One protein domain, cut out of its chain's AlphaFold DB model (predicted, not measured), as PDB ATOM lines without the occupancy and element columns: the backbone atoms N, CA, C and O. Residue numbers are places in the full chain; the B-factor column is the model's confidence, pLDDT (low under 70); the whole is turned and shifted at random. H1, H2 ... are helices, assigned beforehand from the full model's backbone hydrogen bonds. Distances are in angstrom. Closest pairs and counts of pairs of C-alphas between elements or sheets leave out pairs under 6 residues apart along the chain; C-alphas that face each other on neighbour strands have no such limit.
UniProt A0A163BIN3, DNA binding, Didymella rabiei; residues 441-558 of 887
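Overview. This is residues 441 to 558 of the 887 residues of the protein "DNA binding" of Didymella rabiei (UniProt A0A163BIN3). The longest helix, H7, runs along one side of a core helix, H5, with H1 and H8 on other sides of H5 and H2 crossing it steeply. Short H4 and H6 sit near the two ends of H5, and H3 follows the end of H2. The printed part has 118 residues with eight named helices, H1 to H8 in order, and no named strand: all helix. It is compact and rounded, with a radius of gyration of the C-alphas of 13.0 A and spans of 31 by 31 by 29 A.

Along the chain. H7, residues 509 to 529, is 28.7 A long. H5 is residues 489 to 498, 14.1 A; H8, 535 to 546, 16.5 A, ends with C-alpha 546 at (112.033, 92.602, 47.050). H1, 441 to 451, 15.8 A, begins with C-alpha 441 at (100.974, 109.119, 60.786). H2 is 454 to 466, 18.5 A; H3, 468 to 471; H4, 481 to 487; H6, 502 to 505.

Arrangement. H5 is the hub, and H1, H5 and H7 form a bundle, a group of neighbouring helices. H5 touches H7 at a steep tilt of 44 degrees, opposite ways, closest at C-alphas Val 497 and Val 516, 6.2 A. It touches H8 at a shallow 10 degrees, the same way (C-alphas Leu 491 and Ala 540, 4.9 A), and H1 at a shallow 31 degrees, the same way (Asp 441 and Pro 489, 6.3 A). H2 touches H5 at a steep 65 degrees (Leu 460 and Val 496, 6.3 A) and H4 about perpendicular, 90 degrees (Gln 458 and Leu 481, 5.6 A). H2, with residues 456 to 460 alone, only just touches H6, with 3 pairs of C-alphas within 8 A. H3 is close to H2 but not clearly touching, Tyr 464 and Ala 470 being 7.7 A apart. Every O i to N i+4 pair is within hydrogen-bond range in H4, H5, H7 and H8; H1 has 6 of 7, H2 8 of 9, and H3 and H6 are too short for such a pair.

Size, cuts and confidence. The farthest C-alphas, Lys 480 and Gly 554, are 34.9 A apart. The printed part has no cut, and no link is long. Residues 547 to 558 hold no named element; 552 to 557 have pLDDT under 70.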
ATOM      1  N   ASP A 441     100.615 108.832  62.178       87.69
ATOM      2  CA  ASP A 441     100.974 109.119  60.786       87.69
ATOM      3  C   ASP A 441     101.766 110.434  60.681       87.69
ATOM      4  O   ASP A 441     102.753 110.508  59.942       87.69
ATOM      5  N   ALA A 442     101.424 111.446  61.490       91.19
ATOM      6  CA  ALA A 442     102.229 112.656  61.628       91.19
ATOM      7  C   ALA A 442     103.644 112.361  62.158       91.19
ATOM      8  O   ALA A 442     104.603 112.933  61.641       91.19
ATOM      9  N   ALA A 443     103.810 111.450  63.124       93.56
ATOM     10  CA  ALA A 443     105.126 111.054  63.631       93.56
ATOM     11  C   ALA A 443     105.970 110.297  62.585       93.56
ATOM     12  O   ALA A 443     107.159 110.590  62.436       93.56
ATOM     13  N   VAL A 444     105.369 109.381  61.813       95.62
ATOM     14  CA  VAL A 444     106.046 108.671  60.706       95.62
ATOM     15  C   VAL A 444     106.489 109.653  59.616       95.62
ATOM     16  O   VAL A 444     107.627 109.591  59.141       95.62
ATOM     17  N   LEU A 445     105.625 110.606  59.249       96.50
ATOM     18  CA  LEU A 445     105.963 111.652  58.283       96.50
ATOM     19  C   LEU A 445     107.012 112.634  58.823       96.50
ATOM     20  O   LEU A 445     107.915 112.995  58.077       96.50
ATOM     21  N   ALA A 446     106.951 113.026  60.098       96.50
ATOM     22  CA  ALA A 446     107.937 113.913  60.720       96.50
ATOM     23  C   ALA A 446     109.323 113.255  60.829       96.50
ATOM     24  O   ALA A 446     110.338 113.910  60.580       96.50
ATOM     25  N   PHE A 447     109.379 111.952  61.137       97.38
ATOM     26  CA  PHE A 447     110.615 111.172  61.067       97.38
ATOM     27  C   PHE A 447     111.210 111.223  59.655       97.38
ATOM     28  O   PHE A 447     112.372 111.609  59.504       97.38
ATOM     29  N   LEU A 448     110.413 110.906  58.627       97.19
ATOM     30  CA  LEU A 448     110.862 110.905  57.234       97.19
ATOM     31  C   LEU A 448     111.276 112.307  56.751       97.19
ATOM     32  O   LEU A 448     112.340 112.443  56.154       97.19
ATOM     33  N   ASP A 449     110.490 113.345  57.043       97.31
ATOM     34  CA  ASP A 449     110.747 114.735  56.637       97.31
ATOM     35  C   ASP A 449     112.054 115.285  57.215       97.31
ATOM     36  O   ASP A 449     112.777 116.003  56.521       97.31
ATOM     37  N   ALA A 450     112.385 114.908  58.453       96.81
ATOM     38  CA  ALA A 450     113.624 115.301  59.118       96.81
ATOM     39  C   ALA A 450     114.885 114.645  58.520       96.81
ATOM     40  O   ALA A 450     115.982 115.162  58.724       96.81
ATOM     41  N   ARG A 451     114.754 113.526  57.786       97.31
ATOM     42  CA  ARG A 451     115.876 112.842  57.106       97.31
ATOM     43  C   ARG A 451     115.912 113.117  55.600       97.31
ATOM     44  O   ARG A 451     116.988 113.219  55.019       97.31
ATOM     45  N   ILE A 452     114.749 113.210  54.956       97.38
ATOM     46  CA  ILE A 452     114.578 113.374  53.509       97.38
ATOM     47  C   ILE A 452     113.440 114.384  53.280       97.38
ATOM     48  O   ILE A 452     112.275 114.006  53.393       97.38
ATOM     49  N   PRO A 453     113.721 115.645  52.901       96.62
ATOM     50  CA  PRO A 453     112.678 116.657  52.720       96.62
ATOM     51  C   PRO A 453     111.616 116.273  51.666       96.62
ATOM     52  O   PRO A 453     111.955 115.623  50.671       96.62
ATOM     53  N   PRO A 454     110.353 116.740  51.774       96.44
ATOM     54  CA  PRO A 454     109.281 116.422  50.817       96.44
ATOM     55  C   PRO A 454     109.624 116.675  49.336       96.44
ATOM     56  O   PRO A 454     109.265 115.892  48.457       96.44
ATOM     57  N   SER A 455     110.393 117.726  49.036       94.88
ATOM     58  CA  SER A 455     110.863 118.033  47.673       94.88
ATOM     59  C   SER A 455     111.848 116.994  47.107       94.88
ATOM     60  O   SER A 455     111.977 116.863  45.887       94.88
ATOM     61  N   LYS A 456     112.526 116.237  47.976       96.75
ATOM     62  CA  LYS A 456     113.367 115.082  47.640       96.75
ATOM     63  C   LYS A 456     112.535 113.795  47.607       96.75
ATOM     64  O   LYS A 456     112.685 113.040  46.651       96.75
ATOM     65  N   GLN A 457     111.593 113.594  48.536       96.81
ATOM     66  CA  GLN A 457     110.642 112.464  48.506       96.81
ATOM     67  C   GLN A 457     109.879 112.385  47.177       96.81
ATOM     68  O   GLN A 457     109.821 111.321  46.569       96.81
ATOM     69  N   GLN A 458     109.357 113.509  46.666       96.44
ATOM     70  CA  GLN A 458     108.646 113.537  45.379       96.44
ATOM     71  C   GLN A 458     109.547 113.104  44.207       96.44
ATOM     72  O   GLN A 458     109.074 112.426  43.297       96.44
ATOM     73  N   LYS A 459     110.845 113.444  44.239       96.44
ATOM     74  CA  LYS A 459     111.824 112.988  43.234       96.44
ATOM     75  C   LYS A 459     112.116 111.491  43.367       96.44
ATOM     76  O   LYS A 459     112.212 110.813  42.353       96.44
ATOM     77  N   LEU A 460     112.222 110.975  44.593       96.44
ATOM     78  CA  LEU A 460     112.442 109.549  44.864       96.44
ATOM     79  C   LEU A 460     111.228 108.687  44.489       96.44
ATOM     80  O   LEU A 460     111.403 107.595  43.961       96.44
ATOM     81  N   LEU A 461     110.010 109.201  44.671       96.25
ATOM     82  CA  LEU A 461     108.767 108.559  44.233       96.25
ATOM     83  C   LEU A 461     108.694 108.437  42.698       96.25
ATOM     84  O   LEU A 461     108.322 107.385  42.178       96.25
ATOM     85  N   SER A 462     109.110 109.477  41.966       95.12
ATOM     86  CA  SER A 462     109.250 109.415  40.503       95.12
ATOM     87  C   SER A 462     110.402 108.502  40.061       95.12
ATOM     88  O   SER A 462     110.246 107.751  39.103       95.12
ATOM     89  N   LEU A 463     111.532 108.506  40.779       95.00
ATOM     90  CA  LEU A 463     112.660 107.605  40.520       95.00
ATOM     91  C   LEU A 463     112.245 106.135  40.690       95.00
ATOM     92  O   LEU A 463     112.526 105.316  39.821       95.00
ATOM     93  N   TYR A 464     111.505 105.807  41.754       95.69
ATOM     94  CA  TYR A 464     110.920 104.480  41.939       95.69
ATOM     95  C   TYR A 464     110.077 104.066  40.727       95.69
ATOM     96  O   TYR A 464     110.305 103.001  40.159       95.69
ATOM     97  N   ALA A 465     109.149 104.920  40.288       94.69
ATOM     98  CA  ALA A 465     108.225 104.605  39.199       94.69
ATOM     99  C   ALA A 465     108.864 104.524  37.801       94.69
ATOM    100  O   ALA A 465     108.239 103.985  36.888       94.69
ATOM    101  N   HIS A 466     110.075 105.054  37.612       93.25
ATOM    102  CA  HIS A 466     110.818 104.959  36.348       93.25
ATOM    103  C   HIS A 466     111.921 103.893  36.363       93.25
ATOM    104  O   HIS A 466     112.322 103.436  35.297       93.25
ATOM    105  N   HIS A 467     112.368 103.460  37.544       93.00
ATOM    106  CA  HIS A 467     113.360 102.398  37.707       93.00
ATOM    107  C   HIS A 467     112.718 101.149  38.325       93.00
ATOM    108  O   HIS A 467     112.161 100.327  37.602       93.00
ATOM    109  N   ALA A 468     112.752 100.992  39.650       94.19
ATOM    110  CA  ALA A 468     112.357  99.751  40.320       94.19
ATOM    111  C   ALA A 468     110.897  99.316  40.059       94.19
ATOM    112  O   ALA A 468     110.650  98.170  39.686       94.19
ATOM    113  N   GLY A 469     109.935 100.236  40.159       94.00
ATOM    114  CA  GLY A 469     108.513  99.997  39.872       94.00
ATOM    115  C   GLY A 469     108.157  99.901  38.380       94.00
ATOM    116  O   GLY A 469     107.005  99.610  38.054       94.00
ATOM    117  N   ALA A 470     109.118 100.133  37.478       93.00
ATOM    118  CA  ALA A 470     108.996  99.845  36.045       93.00
ATOM    119  C   ALA A 470     109.649  98.499  35.681       93.00
ATOM    120  O   ALA A 470     109.083  97.723  34.916       93.00
ATOM    121  N   ALA A 471     110.812  98.199  36.269       93.12
ATOM    122  CA  ALA A 471     111.550  96.952  36.082       93.12
ATOM    123  C   ALA A 471     110.860  95.739  36.732       93.12
ATOM    124  O   ALA A 471     110.950  94.625  36.215       93.12
ATOM    125  N   TRP A 472     110.170  95.954  37.858       95.06
ATOM    126  CA  TRP A 472     109.423  94.933  38.592       95.06
ATOM    127  C   TRP A 472     108.093  95.518  39.118       95.06
ATOM    128  O   TRP A 472     108.005  95.937  40.275       95.06
ATOM    129  N   PRO A 473     107.042  95.598  38.276       94.75
ATOM    130  CA  PRO A 473     105.807  96.355  38.547       94.75
ATOM    131  C   PRO A 473     104.820  95.685  39.535       94.75
ATOM    132  O   PRO A 473     103.606  95.727  39.354       94.75
ATOM    133  N   VAL A 474     105.335  95.082  40.612       91.88
ATOM    134  CA  VAL A 474     104.552  94.414  41.675       91.88
ATOM    135  C   VAL A 474     103.733  95.374  42.544       91.88
ATOM    136  O   VAL A 474     102.661  95.014  43.025       91.88
ATOM    137  N   VAL A 475     104.218  96.603  42.730       92.75
ATOM    138  CA  VAL A 475     103.567  97.672  43.499       92.75
ATOM    139  C   VAL A 475     103.505  98.916  42.609       92.75
ATOM    140  O   VAL A 475     104.432  99.204  41.853       92.75
ATOM    141  N   ARG A 476     102.376  99.633  42.637       88.88
ATOM    142  CA  ARG A 476     102.104 100.797  41.777       88.88
ATOM    143  C   ARG A 476     101.591 101.927  42.656       88.88
ATOM    144  O   ARG A 476     100.596 101.747  43.345       88.88
ATOM    145  N   LEU A 477     102.266 103.074  42.630       87.44
ATOM    146  CA  LEU A 477     102.018 104.173  43.566       87.44
ATOM    147  C   LEU A 477     101.484 105.421  42.851       87.44
ATOM    148  O   LEU A 477     101.960 105.750  41.760       87.44
ATOM    149  N   PRO A 478     100.561 106.180  43.465       87.50
ATOM    150  CA  PRO A 478     100.143 107.482  42.959       87.50
ATOM    151  C   PRO A 478     101.308 108.483  42.932       87.50
ATOM    152  O   PRO A 478     101.908 108.781  43.959       87.50
ATOM    153  N   MET A 479     101.595 109.069  41.765       87.81
ATOM    154  CA  MET A 479     102.743 109.978  41.572       87.81
ATOM    155  C   MET A 479     102.653 111.332  42.291       87.81
ATOM    156  O   MET A 479     103.623 112.088  42.288       87.81
ATOM    157  N   LYS A 480     101.517 111.653  42.921       92.12
ATOM    158  CA  LYS A 480     101.343 112.866  43.730       92.12
ATOM    159  C   LYS A 480     101.725 112.560  45.178       92.12
ATOM    160  O   LYS A 480     100.943 111.915  45.875       92.12
ATOM    161  N   LEU A 481     102.867 113.073  45.646       93.69
ATOM    162  CA  LEU A 481     103.377 112.819  47.002       93.69
ATOM    163  C   LEU A 481     102.319 113.060  48.096       93.69
ATOM    164  O   LEU A 481     102.158 112.235  48.988       93.69
ATOM    165  N   ASN A 482     101.548 114.147  48.001       93.75
ATOM    166  CA  ASN A 482     100.524 114.482  48.999       93.75
ATOM    167  C   ASN A 482      99.410 113.424  49.114       93.75
ATOM    168  O   ASN A 482      98.820 113.303  50.179       93.75
ATOM    169  N   TYR A 483      99.122 112.658  48.053       92.25
ATOM    170  CA  TYR A 483      98.108 111.600  48.103       92.25
ATOM    171  C   TYR A 483      98.619 110.386  48.887       92.25
ATOM    172  O   TYR A 483      97.936 109.917  49.790       92.25
ATOM    173  N   ILE A 484      99.834 109.906  48.594       93.00
ATOM    174  CA  ILE A 484     100.414 108.772  49.332       93.00
ATOM    175  C   ILE A 484     100.748 109.153  50.785       93.00
ATOM    176  O   ILE A 484     100.502 108.359  51.685       93.00
ATOM    177  N   ARG A 485     101.174 110.397  51.055       94.50
ATOM    178  CA  ARG A 485     101.332 110.909  52.432       94.50
ATOM    179  C   ARG A 485     100.025 110.945  53.231       94.50
ATOM    180  O   ARG A 485     100.080 110.788  54.437       94.50
ATOM    181  N   ALA A 486      98.882 111.163  52.583       90.94
ATOM    182  CA  ALA A 486      97.578 111.230  53.248       90.94
ATOM    183  C   ALA A 486      96.848 109.874  53.341       90.94
ATOM    184  O   ALA A 486      95.772 109.815  53.926       90.94
ATOM    185  N   ARG A 487      97.389 108.807  52.729       88.31
ATOM    186  CA  ARG A 487      96.768 107.470  52.694       88.31
ATOM    187  C   ARG A 487      97.651 106.360  53.272       88.31
ATOM    188  O   ARG A 487      97.113 105.400  53.809       88.31
ATOM    189  N   SER A 488      98.974 106.448  53.137       90.44
ATOM    190  CA  SER A 488      99.893 105.398  53.599       90.44
ATOM    191  C   SER A 488     101.348 105.875  53.801       90.44
ATOM    192  O   SER A 488     102.250 105.491  53.043       90.44
ATOM    193  N   PRO A 489     101.634 106.655  54.865       95.06
ATOM    194  CA  PRO A 489     102.995 107.061  55.240       95.06
ATOM    195  C   PRO A 489     104.007 105.914  55.330       95.06
ATOM    196  O   PRO A 489     105.126 106.045  54.835       95.06
ATOM    197  N   VAL A 490     103.616 104.766  55.893       96.69
ATOM    198  CA  VAL A 490     104.488 103.583  56.058       96.69
ATOM    199  C   VAL A 490     104.886 102.956  54.712       96.69
ATOM    200  O   VAL A 490     106.016 102.484  54.552       96.69
ATOM    201  N   LEU A 491     103.997 102.996  53.713       96.88
ATOM    202  CA  LEU A 491     104.287 102.539  52.349       96.88
ATOM    203  C   LEU A 491     105.228 103.514  51.630       96.88
ATOM    204  O   LEU A 491     106.212 103.078  51.035       96.88
ATOM    205  N   LEU A 492     104.977 104.826  51.735       97.06
ATOM    206  CA  LEU A 492     105.891 105.854  51.221       97.06
ATOM    207  C   LEU A 492     107.295 105.705  51.822       97.06
ATOM    208  O   LEU A 492     108.274 105.710  51.077       97.06
ATOM    209  N   LEU A 493     107.385 105.555  53.146       97.31
ATOM    210  CA  LEU A 493     108.638 105.348  53.868       97.31
ATOM    211  C   LEU A 493     109.359 104.103  53.337       97.31
ATOM    212  O   LEU A 493     110.508 104.194  52.917       97.31
ATOM    213  N   SER A 494     108.664 102.966  53.261       96.81
ATOM    214  CA  SER A 494     109.238 101.702  52.785       96.81
ATOM    215  C   SER A 494     109.761 101.802  51.347       96.81
ATOM    216  O   SER A 494     110.861 101.342  51.050       96.81
ATOM    217  N   VAL A 495     109.044 102.480  50.452       96.62
ATOM    218  CA  VAL A 495     109.492 102.721  49.071       96.62
ATOM    219  C   VAL A 495     110.725 103.626  49.046       96.62
ATOM    220  O   VAL A 495     111.751 103.259  48.477       96.62
ATOM    221  N   VAL A 496     110.680 104.770  49.731       95.75
ATOM    222  CA  VAL A 496     111.795 105.729  49.792       95.75
ATOM    223  C   VAL A 496     113.053 105.133  50.450       95.75
ATOM    224  O   VAL A 496     114.162 105.554  50.120       95.75
ATOM    225  N   VAL A 497     112.910 104.143  51.333       94.88
ATOM    226  CA  VAL A 497     114.022 103.510  52.061       94.88
ATOM    227  C   VAL A 497     114.605 102.292  51.336       94.88
ATOM    228  O   VAL A 497     115.829 102.193  51.219       94.88
ATOM    229  N   PHE A 498     113.768 101.386  50.819       94.00
ATOM    230  CA  PHE A 498     114.224 100.121  50.229       94.00
ATOM    231  C   PHE A 498     114.464 100.200  48.712       94.00
ATOM    232  O   PHE A 498     115.468  99.683  48.230       94.00
ATOM    233  N   SER A 499     113.627 100.883  47.926       92.62
ATOM    234  CA  SER A 499     113.673 100.748  46.456       92.62
ATOM    235  C   SER A 499     114.714 101.622  45.733       92.62
ATOM    236  O   SER A 499     114.681 101.723  44.507       92.62
ATOM    237  N   VAL A 500     115.587 102.325  46.462       91.56
ATOM    238  CA  VAL A 500     116.563 103.299  45.928       91.56
ATOM    239  C   VAL A 500     117.919 103.183  46.639       91.56
ATOM    240  O   VAL A 500     118.031 102.530  47.678       91.56
ATOM    241  N   THR A 501     118.974 103.795  46.095       91.62
ATOM    242  CA  THR A 501     120.300 103.858  46.745       91.62
ATOM    243  C   THR A 501     120.382 105.008  47.757       91.62
ATOM    244  O   THR A 501     119.658 105.997  47.645       91.62
ATOM    245  N   GLN A 502     121.295 104.918  48.729       92.38
ATOM    246  CA  GLN A 502     121.622 106.015  49.653       92.38
ATOM    247  C   GLN A 502     122.082 107.272  48.889       92.38
ATOM    248  O   GLN A 502     121.629 108.378  49.179       92.38
ATOM    249  N   ASN A 503     122.896 107.102  47.844       90.69
ATOM    250  CA  ASN A 503     123.318 108.194  46.966       90.69
ATOM    251  C   ASN A 503     122.103 108.878  46.302       90.69
ATOM    252  O   ASN A 503     121.969 110.103  46.321       90.69
ATOM    253  N   ALA A 504     121.136 108.092  45.809       91.81
ATOM    254  CA  ALA A 504     119.881 108.632  45.294       91.81
ATOM    255  C   ALA A 504     119.068 109.353  46.385       91.81
ATOM    256  O   ALA A 504     118.560 110.445  46.118       91.81
ATOM    257  N   GLN A 505     118.984 108.811  47.609       93.44
ATOM    258  CA  GLN A 505     118.338 109.460  48.764       93.44
ATOM    259  C   GLN A 505     118.987 110.798  49.138       93.44
ATOM    260  O   GLN A 505     118.273 111.700  49.572       93.44
ATOM    261  N   GLY A 506     120.293 110.971  48.902       92.56
ATOM    262  CA  GLY A 506     121.038 112.175  49.285       92.56
ATOM    263  C   GLY A 506     121.174 112.328  50.803       92.56
ATOM    264  O   GLY A 506     121.113 113.445  51.307       92.56
ATOM    265  N   THR A 507     121.283 111.203  51.507       93.25
ATOM    266  CA  THR A 507     121.410 111.079  52.965       93.25
ATOM    267  C   THR A 507     122.807 110.591  53.337       93.25
ATOM    268  O   THR A 507     123.461 109.917  52.545       93.25
ATOM    269  N   GLU A 508     123.268 110.870  54.557       92.62
ATOM    270  CA  GLU A 508     124.501 110.258  55.066       92.62
ATOM    271  C   GLU A 508     124.336 108.752  55.321       92.62
ATOM    272  O   GLU A 508     123.231 108.264  55.568       92.62
ATOM    273  N   LEU A 509     125.444 108.000  55.310       89.25
ATOM    274  CA  LEU A 509     125.437 106.545  55.547       89.25
ATOM    275  C   LEU A 509     124.773 106.153  56.879       89.25
ATOM    276  O   LEU A 509     124.055 105.157  56.946       89.25
ATOM    277  N   GLU A 510     124.982 106.944  57.932       91.12
ATOM    278  CA  GLU A 510     124.364 106.727  59.248       91.12
ATOM    279  C   GLU A 510     122.859 106.992  59.238       91.12
ATOM    280  O   GLU A 510     122.100 106.258  59.869       91.12
ATOM    281  N   VAL A 511     122.421 107.978  58.453       93.50
ATOM    282  CA  VAL A 511     121.004 108.293  58.244       93.50
ATOM    283  C   VAL A 511     120.331 107.202  57.404       93.50
ATOM    284  O   VAL A 511     119.196 106.833  57.683       93.50
ATOM    285  N   HIS A 512     121.027 106.604  56.432       92.44
ATOM    286  CA  HIS A 512     120.530 105.424  55.715       92.44
ATOM    287  C   HIS A 512     120.405 104.194  56.637       92.44
ATOM    288  O   HIS A 512     119.366 103.532  56.640       92.44
ATOM    289  N   ASP A 513     121.417 103.912  57.470       91.19
ATOM    290  CA  ASP A 513     121.360 102.845  58.486       91.19
ATOM    291  C   ASP A 513     120.259 103.079  59.538       91.19
ATOM    292  O   ASP A 513     119.744 102.116  60.114       91.19
ATOM    293  N   GLU A 514     119.929 104.335  59.855       93.50
ATOM    294  CA  GLU A 514     118.797 104.706  60.711       93.50
ATOM    295  C   GLU A 514     117.466 104.448  60.002       93.50
ATOM    296  O   GLU A 514     116.647 103.693  60.521       93.50
ATOM    297  N   LEU A 515     117.280 105.005  58.803       94.56
ATOM    298  CA  LEU A 515     116.074 104.858  57.988       94.56
ATOM    299  C   LEU A 515     115.694 103.386  57.774       94.56
ATOM    300  O   LEU A 515     114.539 103.022  57.984       94.56
ATOM    301  N   VAL A 516     116.651 102.525  57.409       92.94
ATOM    302  CA  VAL A 516     116.411 101.081  57.222       92.94
ATOM    303  C   VAL A 516     115.954 100.418  58.524       92.94
ATOM    304  O   VAL A 516     114.956  99.697  58.535       92.94
ATOM    305  N   ARG A 517     116.651 100.678  59.635       91.50
ATOM    306  CA  ARG A 517     116.360 100.071  60.943       91.50
ATOM    307  C   ARG A 517     115.007 100.516  61.492       91.50
ATOM    308  O   ARG A 517     114.233  99.683  61.953       91.50
ATOM    309  N   GLU A 518     114.721 101.811  61.422       93.88
ATOM    310  CA  GLU A 518     113.498 102.398  61.965       93.88
ATOM    311  C   GLU A 518     112.277 102.054  61.109       93.88
ATOM    312  O   GLU A 518     111.221 101.758  61.659       93.88
ATOM    313  N   THR A 519     112.422 101.950  59.782       95.12
ATOM    314  CA  THR A 519     111.341 101.432  58.924       95.12
ATOM    315  C   THR A 519     111.008  99.979  59.270       95.12
ATOM    316  O   THR A 519     109.834  99.630  59.361       95.12
ATOM    317  N   MET A 520     112.011  99.133  59.544       92.69
ATOM    318  CA  MET A 520     111.750  97.767  60.020       92.69
ATOM    319  C   MET A 520     111.137  97.730  61.426       92.69
ATOM    320  O   MET A 520     110.299  96.868  61.684       92.69
ATOM    321  N   ARG A 521     111.494  98.666  62.320       92.69
ATOM    322  CA  ARG A 521     110.849  98.809  63.636       92.69
ATOM    323  C   ARG A 521     109.376  99.201  63.492       92.69
ATOM    324  O   ARG A 521     108.531  98.597  64.143       92.69
ATOM    325  N   ILE A 522     109.074 100.162  62.620       94.25
ATOM    326  CA  ILE A 522     107.716 100.612  62.282       94.25
ATOM    327  C   ILE A 522     106.892  99.457  61.699       94.25
ATOM    328  O   ILE A 522     105.813  99.172  62.206       94.25
ATOM    329  N   LEU A 523     107.417  98.730  60.705       94.00
ATOM    330  CA  LEU A 523     106.733  97.567  60.123       94.00
ATOM    331  C   LEU A 523     106.495  96.451  61.152       94.00
ATOM    332  O   LEU A 523     105.421  95.856  61.169       94.00
ATOM    333  N   GLY A 524     107.465  96.177  62.030       92.31
ATOM    334  CA  GLY A 524     107.289  95.222  63.126       92.31
ATOM    335  C   GLY A 524     106.208  95.658  64.121       92.31
ATOM    336  O   GLY A 524     105.400  94.837  64.547       92.31
ATOM    337  N   ASP A 525     106.151  96.947  64.452       91.69
ATOM    338  CA  ASP A 525     105.179  97.495  65.396       91.69
ATOM    339  C   ASP A 525     103.745  97.495  64.838       91.69
ATOM    340  O   ASP A 525     102.817  97.053  65.515       91.69
ATOM    341  N   GLU A 526     103.562  97.895  63.577       91.44
ATOM    342  CA  GLU A 526     102.263  97.827  62.898       91.44
ATOM    343  C   GLU A 526     101.756  96.386  62.777       91.44
ATOM    344  O   GLU A 526     100.630  96.081  63.172       91.44
ATOM    345  N   VAL A 527     102.588  95.478  62.262       91.00
ATOM    346  CA  VAL A 527     102.150  94.129  61.876       91.00
ATOM    347  C   VAL A 527     102.103  93.166  63.066       91.00
ATOM    348  O   VAL A 527     101.198  92.338  63.133       91.00
ATOM    349  N   ILE A 528     103.045  93.267  64.011       88.94
ATOM    350  CA  ILE A 528     103.199  92.305  65.116       88.94
ATOM    351  C   ILE A 528     102.673  92.876  66.441       88.94
ATOM    352  O   ILE A 528     101.871  92.206  67.088       88.94
ATOM    353  N   SER A 529     103.066  94.094  66.847       86.19
ATOM    354  CA  SER A 529     102.595  94.672  68.124       86.19
ATOM    355  C   SER A 529     101.114  95.056  68.075       86.19
ATOM    356  O   SER A 529     100.363  94.766  69.005       86.19
ATOM    357  N   LYS A 530     100.698  95.741  67.002       86.00
ATOM    358  CA  LYS A 530      99.341  96.289  66.835       86.00
ATOM    359  C   LYS A 530      98.409  95.361  66.053       86.00
ATOM    360  O   LYS A 530      97.193  95.505  66.157       86.00
ATOM    361  N   GLY A 531      98.953  94.423  65.275       86.56
ATOM    362  CA  GLY A 531      98.173  93.496  64.449       86.56
ATOM    363  C   GLY A 531      97.416  94.170  63.298       86.56
ATOM    364  O   GLY A 531      96.357  93.677  62.896       86.56
ATOM    365  N   GLN A 532      97.917  95.302  62.795       90.31
ATOM    366  CA  GLN A 532      97.279  96.066  61.725       90.31
ATOM    367  C   GLN A 532      97.306  95.321  60.392       90.31
ATOM    368  O   GLN A 532      98.228  94.565  60.082       90.31
ATOM    369  N   ARG A 533      96.251  95.534  59.602       92.62
ATOM    370  CA  ARG A 533      95.976  94.828  58.346       92.62
ATOM    371  C   ARG A 533      95.460  95.828  57.317       92.62
ATOM    372  O   ARG A 533      94.359  96.349  57.467       92.62
ATOM    373  N   SER A 534      96.244  96.085  56.276       94.75
ATOM    374  CA  SER A 534      95.853  96.926  55.139       94.75
ATOM    375  C   SER A 534      96.583  96.489  53.873       94.75
ATOM    376  O   SER A 534      97.646  95.866  53.939       94.75
ATOM    377  N   LEU A 535      96.023  96.815  52.706       95.94
ATOM    378  CA  LEU A 535      96.640  96.487  51.420       95.94
ATOM    379  C   LEU A 535      98.021  97.152  51.296       95.94
ATOM    380  O   LEU A 535      98.978  96.553  50.810       95.94
ATOM    381  N   GLU A 536      98.135  98.371  51.809       95.81
ATOM    382  CA  GLU A 536      99.344  99.178  51.825       95.81
ATOM    383  C   GLU A 536     100.425  98.618  52.770       95.81
ATOM    384  O   GLU A 536     101.609  98.746  52.461       95.81
ATOM    385  N   LEU A 537     100.056  97.932  53.864       96.94
ATOM    386  CA  LEU A 537     101.009  97.186  54.700       96.94
ATOM    387  C   LEU A 537     101.528  95.927  53.991       96.94
ATOM    388  O   LEU A 537     102.735  95.677  54.029       96.94
ATOM    389  N   VAL A 538     100.677  95.180  53.270       98.19
ATOM    390  CA  VAL A 538     101.136  94.062  52.417       98.19
ATOM    391  C   VAL A 538     102.140  94.567  51.377       98.19
ATOM    392  O   VAL A 538     103.223  94.002  51.227       98.19
ATOM    393  N   GLN A 539     101.824  95.671  50.692       97.88
ATOM    394  CA  GLN A 539     102.730  96.288  49.720       97.88
ATOM    395  C   GLN A 539     104.043  96.769  50.361       97.88
ATOM    396  O   GLN A 539     105.104  96.588  49.764       97.88
ATOM    397  N   ALA A 540     104.006  97.330  51.573       97.69
ATOM    398  CA  ALA A 540     105.206  97.777  52.281       97.69
ATOM    399  C   ALA A 540     106.128  96.599  52.657       97.69
ATOM    400  O   ALA A 540     107.335  96.663  52.414       97.69
ATOM    401  N   LEU A 541     105.560  95.487  53.147       97.62
ATOM    402  CA  LEU A 541     106.289  94.238  53.405       97.62
ATOM    403  C   LEU A 541     106.885  93.636  52.122       97.62
ATOM    404  O   LEU A 541     108.032  93.180  52.128       97.62
ATOM    405  N   LEU A 542     106.151  93.666  51.003       97.69
ATOM    406  CA  LEU A 542     106.651  93.223  49.696       97.69
ATOM    407  C   LEU A 542     107.800  94.108  49.191       97.69
ATOM    408  O   LEU A 542     108.787  93.584  48.679       97.69
ATOM    409  N   VAL A 543     107.728  95.430  49.371       96.88
ATOM    410  CA  VAL A 543     108.809  96.362  49.004       96.88
ATOM    411  C   VAL A 543     110.065  96.122  49.851       96.88
ATOM    412  O   VAL A 543     111.155  95.986  49.290       96.88
ATOM    413  N   ALA A 544     109.916  95.988  51.173       95.00
ATOM    414  CA  ALA A 544     111.013  95.658  52.088       95.00
ATOM    415  C   ALA A 544     111.613  94.259  51.827       95.00
ATOM    416  O   ALA A 544     112.796  94.031  52.082       95.00
ATOM    417  N   THR A 545     110.820  93.336  51.270       94.81
ATOM    418  CA  THR A 545     111.295  92.039  50.775       94.81
ATOM    419  C   THR A 545     112.107  92.199  49.491       94.81
ATOM    420  O   THR A 545     113.290  91.865  49.474       94.81
ATOM    421  N   PHE A 546     111.477  92.666  48.406       95.44
ATOM    422  CA  PHE A 546     112.033  92.602  47.050       95.44
ATOM    423  C   PHE A 546     113.335  93.403  46.906       95.44
ATOM    424  O   PHE A 546     114.269  92.915  46.265       95.44
ATOM    425  N   TRP A 547     113.425  94.573  47.543       93.81
ATOM    426  CA  TRP A 547     114.602  95.455  47.533       93.81
ATOM    427  C   TRP A 547     115.267  95.542  48.916       93.81
ATOM    428  O   TRP A 547     115.620  96.622  49.395       93.81
ATOM    429  N   SER A 548     115.405  94.393  49.580       87.81
ATOM    430  CA  SER A 548     115.944  94.278  50.937       87.81
ATOM    431  C   SER A 548     117.307  94.964  51.130       87.81
ATOM    432  O   SER A 548     118.188  94.967  50.264       87.81
ATOM    433  N   LYS A 549     117.476  95.577  52.309       86.31
ATOM    434  CA  LYS A 549     118.644  96.385  52.690       86.31
ATOM    435  C   LYS A 549     119.417  95.749  53.838       86.31
ATOM    436  O   LYS A 549     118.858  95.037  54.667       86.31
ATOM    437  N   SER A 550     120.710  96.061  53.902       73.38
ATOM    438  CA  SER A 550     121.628  95.567  54.928       73.38
ATOM    439  C   SER A 550     122.348  96.731  55.591       73.38
ATOM    440  O   SER A 550     123.127  97.429  54.934       73.38
ATOM    441  N   THR A 551     122.144  96.898  56.897       75.06
ATOM    442  CA  THR A 551     122.879  97.909  57.671       75.06
ATOM    443  C   THR A 551     124.380  97.595  57.709       75.06
ATOM    444  O   THR A 551     124.785  96.438  57.532       75.06
ATOM    445  N   ARG A 552     125.233  98.601  57.956       64.56
ATOM    446  CA  ARG A 552     126.691  98.392  58.115       64.56
ATOM    447  C   ARG A 552     127.049  97.505  59.315       64.56
ATOM    448  O   ARG A 552     128.083  96.852  59.285       64.56
ATOM    449  N   LYS A 553     126.178  97.404  60.328       61.56
ATOM    450  CA  LYS A 553     126.346  96.512  61.497       61.56
ATOM    451  C   LYS A 553     125.947  95.047  61.234       61.56
ATOM    452  O   LYS A 553     125.731  94.297  62.179       61.56
ATOM    453  N   GLY A 554     125.779  94.639  59.973       52.06
ATOM    454  CA  GLY A 554     125.468  93.254  59.586       52.06
ATOM    455  C   GLY A 554     124.052  92.772  59.934       52.06
ATOM    456  O   GLY A 554     123.682  91.661  59.564       52.06
ATOM    457  N   GLN A 555     123.236  93.593  60.601       53.16
ATOM    458  CA  GLN A 555     121.849  93.260  60.910       53.16
ATOM    459  C   GLN A 555     121.001  93.322  59.630       53.16
ATOM    460  O   GLN A 555     120.814  94.398  59.047       53.16
ATOM    461  N   GLN A 556     120.489  92.158  59.228       59.69
ATOM    462  CA  GLN A 556     119.450  91.967  58.215       59.69
ATOM    463  C   GLN A 556     118.218  91.340  58.872       59.69
ATOM    464  O   GLN A 556     118.345  90.412  59.671       59.69
ATOM    465  N   VAL A 557     117.024  91.810  58.508       59.12
ATOM    466  CA  VAL A 557     115.773  91.104  58.820       59.12
ATOM    467  C   VAL A 557     115.538  90.049  57.741       59.12
ATOM    468  O   VAL A 557     115.812  90.291  56.566       59.12
ATOM    469  N   SER A 558     115.028  88.876  58.121       76.62
ATOM    470  CA  SER A 558     114.763  87.795  57.170       76.62
ATOM    471  C   SER A 558     113.633  88.178  56.210       76.62
ATOM    472  O   SER A 558     112.452  88.096  56.545       76.62
TER     473      SER A 558